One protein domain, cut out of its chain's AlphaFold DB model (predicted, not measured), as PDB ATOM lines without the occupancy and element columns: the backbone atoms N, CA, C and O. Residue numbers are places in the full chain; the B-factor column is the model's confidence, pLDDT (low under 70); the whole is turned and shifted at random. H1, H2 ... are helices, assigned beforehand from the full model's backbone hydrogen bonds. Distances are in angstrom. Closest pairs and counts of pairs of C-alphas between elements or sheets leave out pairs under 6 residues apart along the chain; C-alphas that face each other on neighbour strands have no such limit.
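What this domain is: This is residues 272 to 344 of the 350 residues of a protein of Colletotrichum orchidophilum (UniProt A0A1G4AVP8). Two helices of 14 residues, H1 and H2, cross at a steep angle, and the short helix H3 sits beside the first half of H2, away from H1. The centres of the three make an L in space with H2 at its corner, and much of the rest is loop: residues 272 to 280 lead into H1, residues 295 to 311 go round one end of the helix pair, and residues 326 to 338 swing out past the other end of H2 and come back to H3. The printed part has 73 residues with three named helices, in the order H1, H2, H3, and no named strand; the class is all helix, although the named helices hold 33 of the 73 residues, which is under half. The whole is compact, with a radius of gyration of the C-alphas of 11.7 A, and its C-alphas span 32 by 22 by 19 A along the three main axes.

Where its parts are: Begin at the first printed residue, Glu 272, whose C-alpha is at (9.399, -30.639, -18.245); residues 272 to 280 come before the first named helix. Find C-alpha 281 at (-0.691, -41.074, 1.280): here H1 begins, and it takes in residues 281 to 294, Lys 281 to Phe 294, 20.6 A from first to last C-alpha. Residues 295 to 311 follow with no named element. Then look for C-alpha 312 at (-12.018, -44.319, -20.059), where H2 begins; it holds residues 312 to 325, Ser 312 to Asp 325, and measures 19.7 A from first to last C-alpha. Residues 326 to 338 again hold no named element. H3 comes next, residues 339 to 343, with 6.0 A from first to last C-alpha; it ends at C-alpha 343, at (-3.709, -50.394, -11.012). One more residue, Gly 344, ends the printed part.

How they stand to each other: Start from H2, which touches both of the other helices. H1 and H2 touch, with 5 pairs of C-alphas within 8 A; look at the C-alphas of Gln 290 and Thr 318, the closest of the two helices, 7.1 A apart. H2 touches H1 with residues 314 to 318 alone. The two helices run opposite ways at a steep tilt of 47 degrees, and their centres are 11.6 A apart. H2 and H3 touch as well, with 6 pairs of C-alphas within 8 A; here the closest C-alphas are those of Cys 315 and Leu 340, 5.8 A apart, and the centres are 10.9 A apart. H2 touches H3 with residues 315 to 319 alone. H1 and H3 are apart. Read the backbone O and N atoms inside the helices: in H2 and H3 every O i to N i+4 pair is within hydrogen-bond range, and in H1 it is 8 of 10.

The domain as a whole: The outline is rounded, but only just, with its longest span at 32 A. The two C-alphas farthest apart in the domain are those of Glu 272 and Ala 307, 33.8 A, and from the first to the last printed C-alpha, Glu 272 to Gly 344, it is 27.4 A. The printed part has no cut. Both links are long: 17 residues stand between H1 and H2, and 13 between H2 and H3. Read the B-factor column for the model's confidence: the mean pLDDT of the printed part is 78.4, and 9 residues are under 70, namely residues 272 to 276, 281 to 282 and 331 to 332.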
ATOM      1  N   GLU A 272       9.437 -31.018 -19.671       53.31
ATOM      2  CA  GLU A 272       9.399 -30.639 -18.245       53.31
ATOM      3  C   GLU A 272       8.311 -31.437 -17.505       53.31
ATOM      4  O   GLU A 272       7.121 -31.366 -17.832       53.31
ATOM      5  N   GLY A 273       8.738 -32.299 -16.575       53.38
ATOM      6  CA  GLY A 273       7.872 -33.122 -15.724       53.38
ATOM      7  C   GLY A 273       7.162 -32.317 -14.633       53.38
ATOM      8  O   GLY A 273       7.509 -31.164 -14.379       53.38
ATOM      9  N   GLY A 274       6.160 -32.934 -14.000       56.81
ATOM     10  CA  GLY A 274       5.462 -32.338 -12.862       56.81
ATOM     11  C   GLY A 274       6.410 -32.029 -11.704       56.81
ATOM     12  O   GLY A 274       7.468 -32.638 -11.574       56.81
ATOM     13  N   THR A 275       6.050 -31.046 -10.883       67.50
ATOM     14  CA  THR A 275       6.888 -30.550  -9.778       67.50
ATOM     15  C   THR A 275       6.348 -30.933  -8.404       67.50
ATOM     16  O   THR A 275       6.997 -30.658  -7.392       67.50
ATOM     17  N   LEU A 276       5.164 -31.558  -8.341       61.25
ATOM     18  CA  LEU A 276       4.596 -32.042  -7.091       61.25
ATOM     19  C   LEU A 276       5.301 -33.333  -6.683       61.25
ATOM     20  O   LEU A 276       5.043 -34.400  -7.237       61.25
ATOM     21  N   ILE A 277       6.166 -33.236  -5.682       73.19
ATOM     22  CA  ILE A 277       6.730 -34.402  -5.005       73.19
ATOM     23  C   ILE A 277       5.652 -34.912  -4.047       73.19
ATOM     24  O   ILE A 277       5.399 -34.288  -3.018       73.19
ATOM     25  N   LEU A 278       4.974 -35.995  -4.430       71.75
ATOM     26  CA  LEU A 278       3.914 -36.632  -3.651       71.75
ATOM     27  C   LEU A 278       4.294 -38.089  -3.407       71.75
ATOM     28  O   LEU A 278       4.546 -38.822  -4.361       71.75
ATOM     29  N   GLU A 279       4.297 -38.518  -2.147       70.56
ATOM     30  CA  GLU A 279       4.635 -39.896  -1.782       70.56
ATOM     31  C   GLU A 279       3.492 -40.566  -1.007       70.56
ATOM     32  O   GLU A 279       2.895 -39.979  -0.096       70.56
ATOM     33  N   GLY A 280       3.183 -41.817  -1.370       75.06
ATOM     34  CA  GLY A 280       2.197 -42.665  -0.698       75.06
ATOM     35  C   GLY A 280       0.869 -41.950  -0.431       75.06
ATOM     36  O   GLY A 280       0.115 -41.624  -1.344       75.06
ATOM     37  N   LYS A 281       0.588 -41.656   0.845       67.19
ATOM     38  CA  LYS A 281      -0.691 -41.074   1.280       67.19
ATOM     39  C   LYS A 281      -0.945 -39.659   0.745       67.19
ATOM     40  O   LYS A 281      -2.098 -39.258   0.615       67.19
ATOM     41  N   GLU A 282       0.103 -38.896   0.440       67.75
ATOM     42  CA  GLU A 282      -0.045 -37.566  -0.165       67.75
ATOM     43  C   GLU A 282      -0.522 -37.672  -1.616       67.75
ATOM     44  O   GLU A 282      -1.398 -36.913  -2.034       67.75
ATOM     45  N   LEU A 283      -0.016 -38.673  -2.344       75.62
ATOM     46  CA  LEU A 283      -0.467 -38.998  -3.692       75.62
ATOM     47  C   LEU A 283      -1.906 -39.530  -3.676       75.62
ATOM     48  O   LEU A 283      -2.723 -39.059  -4.463       75.62
ATOM     49  N   GLU A 284      -2.253 -40.415  -2.734       81.25
ATOM     50  CA  GLU A 284      -3.635 -40.888  -2.549       81.25
ATOM     51  C   GLU A 284      -4.603 -39.706  -2.345       81.25
ATOM     52  O   GLU A 284      -5.577 -39.567  -3.083       81.25
ATOM     53  N   ILE A 285      -4.323 -38.815  -1.383       75.75
ATOM     54  CA  ILE A 285      -5.177 -37.650  -1.077       75.75
ATOM     55  C   ILE A 285      -5.305 -36.728  -2.291       75.75
ATOM     56  O   ILE A 285      -6.398 -36.245  -2.595       75.75
ATOM     57  N   TRP A 286      -4.200 -36.479  -2.992       86.25
ATOM     58  CA  TRP A 286      -4.212 -35.640  -4.180       86.25
ATOM     59  C   TRP A 286      -5.058 -36.253  -5.301       86.25
ATOM     60  O   TRP A 286      -5.855 -35.542  -5.919       86.25
ATOM     61  N   LEU A 287      -4.935 -37.563  -5.530       79.94
ATOM     62  CA  LEU A 287      -5.718 -38.286  -6.526       79.94
ATOM     63  C   LEU A 287      -7.211 -38.301  -6.168       79.94
ATOM     64  O   LEU A 287      -8.038 -38.093  -7.053       79.94
ATOM     65  N   PHE A 288      -7.568 -38.465  -4.888       79.81
ATOM     66  CA  PHE A 288      -8.955 -38.346  -4.419       79.81
ATOM     67  C   PHE A 288      -9.558 -37.000  -4.809       79.81
ATOM     68  O   PHE A 288     -10.615 -36.942  -5.432       79.81
ATOM     69  N   GLN A 289      -8.836 -35.918  -4.519       78.31
ATOM     70  CA  GLN A 289      -9.267 -34.568  -4.869       78.31
ATOM     71  C   GLN A 289      -9.371 -34.350  -6.381       78.31
ATOM     72  O   GLN A 289     -10.141 -33.496  -6.812       78.31
ATOM     73  N   GLN A 290      -8.588 -35.065  -7.199       84.19
ATOM     74  CA  GLN A 290      -8.713 -34.974  -8.655       84.19
ATOM     75  C   GLN A 290      -9.934 -35.740  -9.159       84.19
ATOM     76  O   GLN A 290     -10.661 -35.210  -9.992       84.19
ATOM     77  N   ILE A 291     -10.186 -36.944  -8.639       81.81
ATOM     78  CA  ILE A 291     -11.314 -37.772  -9.078       81.81
ATOM     79  C   ILE A 291     -12.660 -37.190  -8.618       81.81
ATOM     80  O   ILE A 291     -13.610 -37.179  -9.399       81.81
ATOM     81  N   GLU A 292     -12.730 -36.586  -7.426       79.12
ATOM     82  CA  GLU A 292     -13.936 -35.887  -6.951       79.12
ATOM     83  C   GLU A 292     -14.356 -34.720  -7.860       79.12
ATOM     84  O   GLU A 292     -15.539 -34.394  -7.936       79.12
ATOM     85  N   LYS A 293     -13.424 -34.107  -8.606       79.25
ATOM     86  CA  LYS A 293     -13.754 -33.039  -9.572       79.25
ATOM     87  C   LYS A 293     -14.546 -33.540 -10.778       79.25
ATOM     88  O   LYS A 293     -15.102 -32.718 -11.501       79.25
ATOM     89  N   PHE A 294     -14.583 -34.852 -11.002       78.00
ATOM     90  CA  PHE A 294     -15.429 -35.489 -12.008       78.00
ATOM     91  C   PHE A 294     -16.796 -35.900 -11.440       78.00
ATOM     92  O   PHE A 294     -17.504 -36.679 -12.070       78.00
ATOM     93  N   ASP A 295     -17.153 -35.414 -10.244       83.25
ATOM     94  CA  ASP A 295     -18.345 -35.819  -9.492       83.25
ATOM     95  C   ASP A 295     -18.369 -37.332  -9.165       83.25
ATOM     96  O   ASP A 295     -19.429 -37.930  -8.964       83.25
ATOM     97  N   ILE A 296     -17.186 -37.958  -9.078       79.19
ATOM     98  CA  ILE A 296     -17.004 -39.364  -8.702       79.19
ATOM     99  C   ILE A 296     -16.504 -39.442  -7.260       79.19
ATOM    100  O   ILE A 296     -15.399 -39.007  -6.944       79.19
ATOM    101  N   ALA A 297     -17.309 -40.041  -6.382       80.06
ATOM    102  CA  ALA A 297     -16.954 -40.251  -4.984       80.06
ATOM    103  C   ALA A 297     -16.423 -41.676  -4.768       80.06
ATOM    104  O   ALA A 297     -17.182 -42.647  -4.798       80.06
ATOM    105  N   LEU A 298     -15.121 -41.801  -4.514       76.62
ATOM    106  CA  LEU A 298     -14.508 -43.066  -4.115       76.62
ATOM    107  C   LEU A 298     -14.696 -43.297  -2.612       76.62
ATOM    108  O   LEU A 298     -14.467 -42.404  -1.800       76.62
ATOM    109  N   ALA A 299     -15.087 -44.512  -2.226       75.31
ATOM    110  CA  ALA A 299     -15.336 -44.838  -0.821       75.31
ATOM    111  C   ALA A 299     -14.046 -44.996   0.011       75.31
ATOM    112  O   ALA A 299     -14.056 -44.727   1.214       75.31
ATOM    113  N   SER A 300     -12.950 -45.452  -0.607       86.06
ATOM    114  CA  SER A 300     -11.629 -45.619   0.014       86.06
ATOM    115  C   SER A 300     -10.528 -45.754  -1.050       86.06
ATOM    116  O   SER A 300     -10.824 -45.778  -2.243       86.06
ATOM    117  N   ALA A 301      -9.254 -45.796  -0.635       80.00
ATOM    118  CA  ALA A 301      -8.122 -45.924  -1.560       80.00
ATOM    119  C   ALA A 301      -8.102 -47.296  -2.266       80.00
ATOM    120  O   ALA A 301      -7.532 -47.444  -3.342       80.00
ATOM    121  N   GLU A 302      -8.762 -48.287  -1.669       89.75
ATOM    122  CA  GLU A 302      -8.963 -49.637  -2.193       89.75
ATOM    123  C   GLU A 302     -10.227 -49.759  -3.060       89.75
ATOM    124  O   GLU A 302     -10.493 -50.833  -3.600       89.75
ATOM    125  N   ALA A 303     -11.034 -48.695  -3.177       87.06
ATOM    126  CA  ALA A 303     -12.226 -48.714  -4.014       87.06
ATOM    127  C   ALA A 303     -11.831 -48.875  -5.486       87.06
ATOM    128  O   ALA A 303     -10.990 -48.139  -6.000       87.06
ATOM    129  N   ASP A 304     -12.468 -49.834  -6.158       92.00
ATOM    130  CA  ASP A 304     -12.258 -50.066  -7.582       92.00
ATOM    131  C   ASP A 304     -12.738 -48.854  -8.385       92.00
ATOM    132  O   ASP A 304     -13.867 -48.373  -8.208       92.00
ATOM    133  N   PHE A 305     -11.871 -48.348  -9.259       88.00
ATOM    134  CA  PHE A 305     -12.150 -47.149 -10.037       88.00
ATOM    135  C   PHE A 305     -13.402 -47.308 -10.907       88.00
ATOM    136  O   PHE A 305     -14.273 -46.436 -10.900       88.00
ATOM    137  N   PHE A 306     -13.551 -48.435 -11.602       89.19
ATOM    138  CA  PHE A 306     -14.648 -48.646 -12.549       89.19
ATOM    139  C   PHE A 306     -15.970 -48.906 -11.846       89.19
ATOM    140  O   PHE A 306     -16.999 -48.354 -12.238       89.19
ATOM    141  N   ALA A 307     -15.949 -49.698 -10.772       90.31
ATOM    142  CA  ALA A 307     -17.122 -49.916  -9.932       90.31
ATOM    143  C   ALA A 307     -17.640 -48.603  -9.325       90.31
ATOM    144  O   ALA A 307     -18.835 -48.478  -9.056       90.31
ATOM    145  N   SER A 308     -16.750 -47.623  -9.152       87.69
ATOM    146  CA  SER A 308     -17.080 -46.300  -8.627       87.69
ATOM    147  C   SER A 308     -17.457 -45.277  -9.705       87.69
ATOM    148  O   SER A 308     -17.789 -44.145  -9.368       87.69
ATOM    149  N   GLY A 309     -17.451 -45.655 -10.987       88.06
ATOM    150  CA  GLY A 309     -17.879 -44.790 -12.090       88.06
ATOM    151  C   GLY A 309     -16.755 -44.060 -12.831       88.06
ATOM    152  O   GLY A 309     -17.045 -43.234 -13.694       88.06
ATOM    153  N   VAL A 310     -15.484 -44.366 -12.554       86.44
ATOM    154  CA  VAL A 310     -14.363 -43.914 -13.393       86.44
ATOM    155  C   VAL A 310     -14.438 -44.654 -14.725       86.44
ATOM    156  O   VAL A 310     -14.475 -45.882 -14.772       86.44
ATOM    157  N   ASP A 311     -14.470 -43.907 -15.823       88.44
ATOM    158  CA  ASP A 311     -14.547 -44.454 -17.175       88.44
ATOM    159  C   ASP A 311     -13.255 -44.154 -17.949       88.44
ATOM    160  O   ASP A 311     -12.303 -43.577 -17.422       88.44
ATOM    161  N   SER A 312     -13.201 -44.540 -19.223       82.25
ATOM    162  CA  SER A 312     -12.018 -44.319 -20.059       82.25
ATOM    163  C   SER A 312     -11.637 -42.843 -20.206       82.25
ATOM    164  O   SER A 312     -10.452 -42.537 -20.325       82.25
ATOM    165  N   LEU A 313     -12.611 -41.927 -20.204       82.06
ATOM    166  CA  LEU A 313     -12.344 -40.494 -20.294       82.06
ATOM    167  C   LEU A 313     -11.716 -39.996 -18.989       82.06
ATOM    168  O   LEU A 313     -10.682 -39.332 -19.031       82.06
ATOM    169  N   HIS A 314     -12.274 -40.396 -17.845       85.81
ATOM    170  CA  HIS A 314     -11.732 -40.072 -16.524       85.81
ATOM    171  C   HIS A 314     -10.336 -40.675 -16.297       85.81
ATOM    172  O   HIS A 314      -9.475 -40.022 -15.705       85.81
ATOM    173  N   CYS A 315     -10.068 -41.878 -16.818       79.75
ATOM    174  CA  CYS A 315      -8.742 -42.498 -16.781       79.75
ATOM    175  C   CYS A 315      -7.708 -41.675 -17.555       79.75
ATOM    176  O   CYS A 315      -6.644 -41.366 -17.022       79.75
ATOM    177  N   ILE A 316      -8.032 -41.274 -18.788       79.38
ATOM    178  CA  ILE A 316      -7.136 -40.469 -19.630       79.38
ATOM    179  C   ILE A 316      -6.912 -39.086 -19.014       79.38
ATOM    180  O   ILE A 316      -5.786 -38.580 -19.012       79.38
ATOM    181  N   GLN A 317      -7.965 -38.474 -18.467       82.94
ATOM    182  CA  GLN A 317      -7.875 -37.183 -17.791       82.94
ATOM    183  C   GLN A 317      -7.002 -37.283 -16.539       82.94
ATOM    184  O   GLN A 317      -6.049 -36.520 -16.414       82.94
ATOM    185  N   THR A 318      -7.241 -38.261 -15.662       78.31
ATOM    186  CA  THR A 318      -6.436 -38.463 -14.446       78.31
ATOM    187  C   THR A 318      -4.986 -38.822 -14.771       78.31
ATOM    188  O   THR A 318      -4.077 -38.247 -14.181       78.31
ATOM    189  N   TRP A 319      -4.731 -39.688 -15.758       84.69
ATOM    190  CA  TRP A 319      -3.374 -39.974 -16.241       84.69
ATOM    191  C   TRP A 319      -2.657 -38.711 -16.725       84.69
ATOM    192  O   TRP A 319      -1.492 -38.487 -16.390       84.69
ATOM    193  N   SER A 320      -3.364 -37.864 -17.478       79.12
ATOM    194  CA  SER A 320      -2.821 -36.590 -17.954       79.12
ATOM    195  C   SER A 320      -2.478 -35.667 -16.786       79.12
ATOM    196  O   SER A 320      -1.431 -35.027 -16.817       79.12
ATOM    197  N   LEU A 321      -3.310 -35.636 -15.737       82.12
ATOM    198  CA  LEU A 321      -3.041 -34.884 -14.508       82.12
ATOM    199  C   LEU A 321      -1.806 -35.429 -13.778       82.12
ATOM    200  O   LEU A 321      -0.927 -34.646 -13.439       82.12
ATOM    201  N   ILE A 322      -1.677 -36.749 -13.602       79.25
ATOM    202  CA  ILE A 322      -0.504 -37.366 -12.951       79.25
ATOM    203  C   ILE A 322       0.775 -37.024 -13.720       79.25
ATOM    204  O   ILE A 322       1.737 -36.529 -13.141       79.25
ATOM    205  N   LYS A 323       0.774 -37.220 -15.046       78.94
ATOM    206  CA  LYS A 323       1.918 -36.891 -15.911       78.94
ATOM    207  C   LYS A 323       2.288 -35.415 -15.913       78.94
ATOM    208  O   LYS A 323       3.413 -35.089 -16.300       78.94
ATOM    209  N   ARG A 324       1.324 -34.537 -15.651       80.00
ATOM    210  CA  ARG A 324       1.500 -33.088 -15.706       80.00
ATOM    211  C   ARG A 324       1.947 -32.532 -14.364       80.00
ATOM    212  O   ARG A 324       2.812 -31.670 -14.347       80.00
ATOM    213  N   ASP A 325       1.371 -33.025 -13.277       75.38
ATOM    214  CA  ASP A 325       1.459 -32.369 -11.979       75.38
ATOM    215  C   ASP A 325       2.443 -33.081 -11.041       75.38
ATOM    216  O   ASP A 325       3.161 -32.407 -10.308       75.38
ATOM    217  N   VAL A 326       2.544 -34.413 -11.103       76.69
ATOM    218  CA  VAL A 326       3.373 -35.215 -10.188       76.69
ATOM    219  C   VAL A 326       4.798 -35.366 -10.720       76.69
ATOM    220  O   VAL A 326       5.011 -35.673 -11.897       76.69
ATOM    221  N   ASP A 327       5.785 -35.168  -9.847       82.62
ATOM    222  CA  ASP A 327       7.176 -35.511 -10.125       82.62
ATOM    223  C   ASP A 327       7.341 -37.035 -10.084       82.62
ATOM    224  O   ASP A 327       7.300 -37.667  -9.032       82.62
ATOM    225  N   LEU A 328       7.526 -37.637 -11.259       75.69
ATOM    226  CA  LEU A 328       7.699 -39.083 -11.426       75.69
ATOM    227  C   LEU A 328       9.178 -39.512 -11.356       75.69
ATOM    228  O   LEU A 328       9.534 -40.603 -11.812       75.69
ATOM    229  N   GLY A 329      10.074 -38.644 -10.875       74.94
ATOM    230  CA  GLY A 329      11.490 -38.953 -10.678       74.94
ATOM    231  C   GLY A 329      12.202 -39.376 -11.966       74.94
ATOM    232  O   GLY A 329      13.037 -40.277 -11.947       74.94
ATOM    233  N   GLY A 330      11.815 -38.797 -13.107       73.44
ATOM    234  CA  GLY A 330      12.345 -39.146 -14.432       73.44
ATOM    235  C   GLY A 330      11.670 -40.339 -15.133       73.44
ATOM    236  O   GLY A 330      12.007 -40.630 -16.279       73.44
ATOM    237  N   HIS A 331      10.673 -40.990 -14.524       69.38
ATOM    238  CA  HIS A 331       9.975 -42.161 -15.093       69.38
ATOM    239  C   HIS A 331       8.724 -41.799 -15.915       69.38
ATOM    240  O   HIS A 331       7.892 -42.650 -16.224       69.38
ATOM    241  N   ARG A 332       8.573 -40.532 -16.325       68.06
ATOM    242  CA  ARG A 332       7.376 -40.026 -17.023       68.06
ATOM    243  C   ARG A 332       7.054 -40.771 -18.321       68.06
ATOM    244  O   ARG A 332       5.885 -40.955 -18.649       68.06
ATOM    245  N   SER A 333       8.063 -41.211 -19.071       72.56
ATOM    246  CA  SER A 333       7.870 -41.984 -20.307       72.56
ATOM    247  C   SER A 333       7.326 -43.395 -20.061       72.56
ATOM    248  O   SER A 333       6.789 -44.001 -20.982       72.56
ATOM    249  N   GLN A 334       7.422 -43.894 -18.827       74.94
ATOM    250  CA  GLN A 334       7.004 -45.240 -18.435       74.94
ATOM    251  C   GLN A 334       5.549 -45.283 -17.950       74.94
ATOM    252  O   GLN A 334       4.950 -46.354 -17.922       74.94
ATOM    253  N   LEU A 335       4.954 -44.131 -17.612       75.75
ATOM    254  CA  LEU A 335       3.564 -44.060 -17.167       75.75
ATOM    255  C   LEU A 335       2.602 -44.183 -18.361       75.75
ATOM    256  O   LEU A 335       2.414 -43.226 -19.124       75.75
ATOM    257  N   GLY A 336       1.985 -45.355 -18.517       77.38
ATOM    258  CA  GLY A 336       1.029 -45.646 -19.587       77.38
ATOM    259  C   GLY A 336      -0.330 -44.951 -19.394       77.38
ATOM    260  O   GLY A 336      -0.765 -44.778 -18.258       77.38
ATOM    261  N   PRO A 337      -1.039 -44.569 -20.476       76.25
ATOM    262  CA  PRO A 337      -2.345 -43.893 -20.401       76.25
ATOM    263  C   PRO A 337      -3.449 -44.722 -19.738       76.25
ATOM    264  O   PRO A 337      -4.463 -44.179 -19.310       76.25
ATOM    265  N   ASN A 338      -3.226 -46.028 -19.616       79.19
ATOM    266  CA  ASN A 338      -4.124 -46.964 -18.963       79.19
ATOM    267  C   ASN A 338      -3.751 -47.216 -17.498       79.19
ATOM    268  O   ASN A 338      -4.268 -48.161 -16.921       79.19
ATOM    269  N   ILE A 339      -2.882 -46.409 -16.876       81.12
ATOM    270  CA  ILE A 339      -2.354 -46.732 -15.542       81.12
ATOM    271  C   ILE A 339      -3.448 -46.918 -14.478       81.12
ATOM    272  O   ILE A 339      -3.343 -47.825 -13.666       81.12
ATOM    273  N   LEU A 340      -4.547 -46.154 -14.529       80.12
ATOM    274  CA  LEU A 340      -5.699 -46.369 -13.638       80.12
ATOM    275  C   LEU A 340      -6.446 -47.682 -13.940       80.12
ATOM    276  O   LEU A 340      -6.996 -48.300 -13.036       80.12
ATOM    277  N   TYR A 341      -6.461 -48.128 -15.198       81.06
ATOM    278  CA  TYR A 341      -7.004 -49.439 -15.570       81.06
ATOM    279  C   TYR A 341      -6.108 -50.576 -15.067       81.06
ATOM    280  O   TYR A 341      -6.599 -51.608 -14.623       81.06
ATOM    281  N   GLU A 342      -4.794 -50.376 -15.140       83.31
ATOM    282  CA  GLU A 342      -3.787 -51.362 -14.750       83.31
ATOM    283  C   GLU A 342      -3.662 -51.492 -13.226       83.31
ATOM    284  O   GLU A 342      -3.509 -52.608 -12.733       83.31
ATOM    285  N   SER A 343      -3.770 -50.386 -12.479       84.25
ATOM    286  CA  SER A 343      -3.709 -50.394 -11.012       84.25
ATOM    287  C   SER A 343      -5.040 -50.784 -10.360       84.25
ATOM    288  O   SER A 343      -5.055 -51.345  -9.268       84.25
ATOM    289  N   GLY A 344      -6.175 -50.487 -11.003       85.25
ATOM    290  CA  GLY A 344      -7.529 -50.824 -10.542       85.25
ATOM    291  C   GLY A 344      -8.046 -49.997  -9.356       85.25
ATOM    292  O   GLY A 344      -9.249 -49.754  -9.262       85.25
TER     293      GLY A 344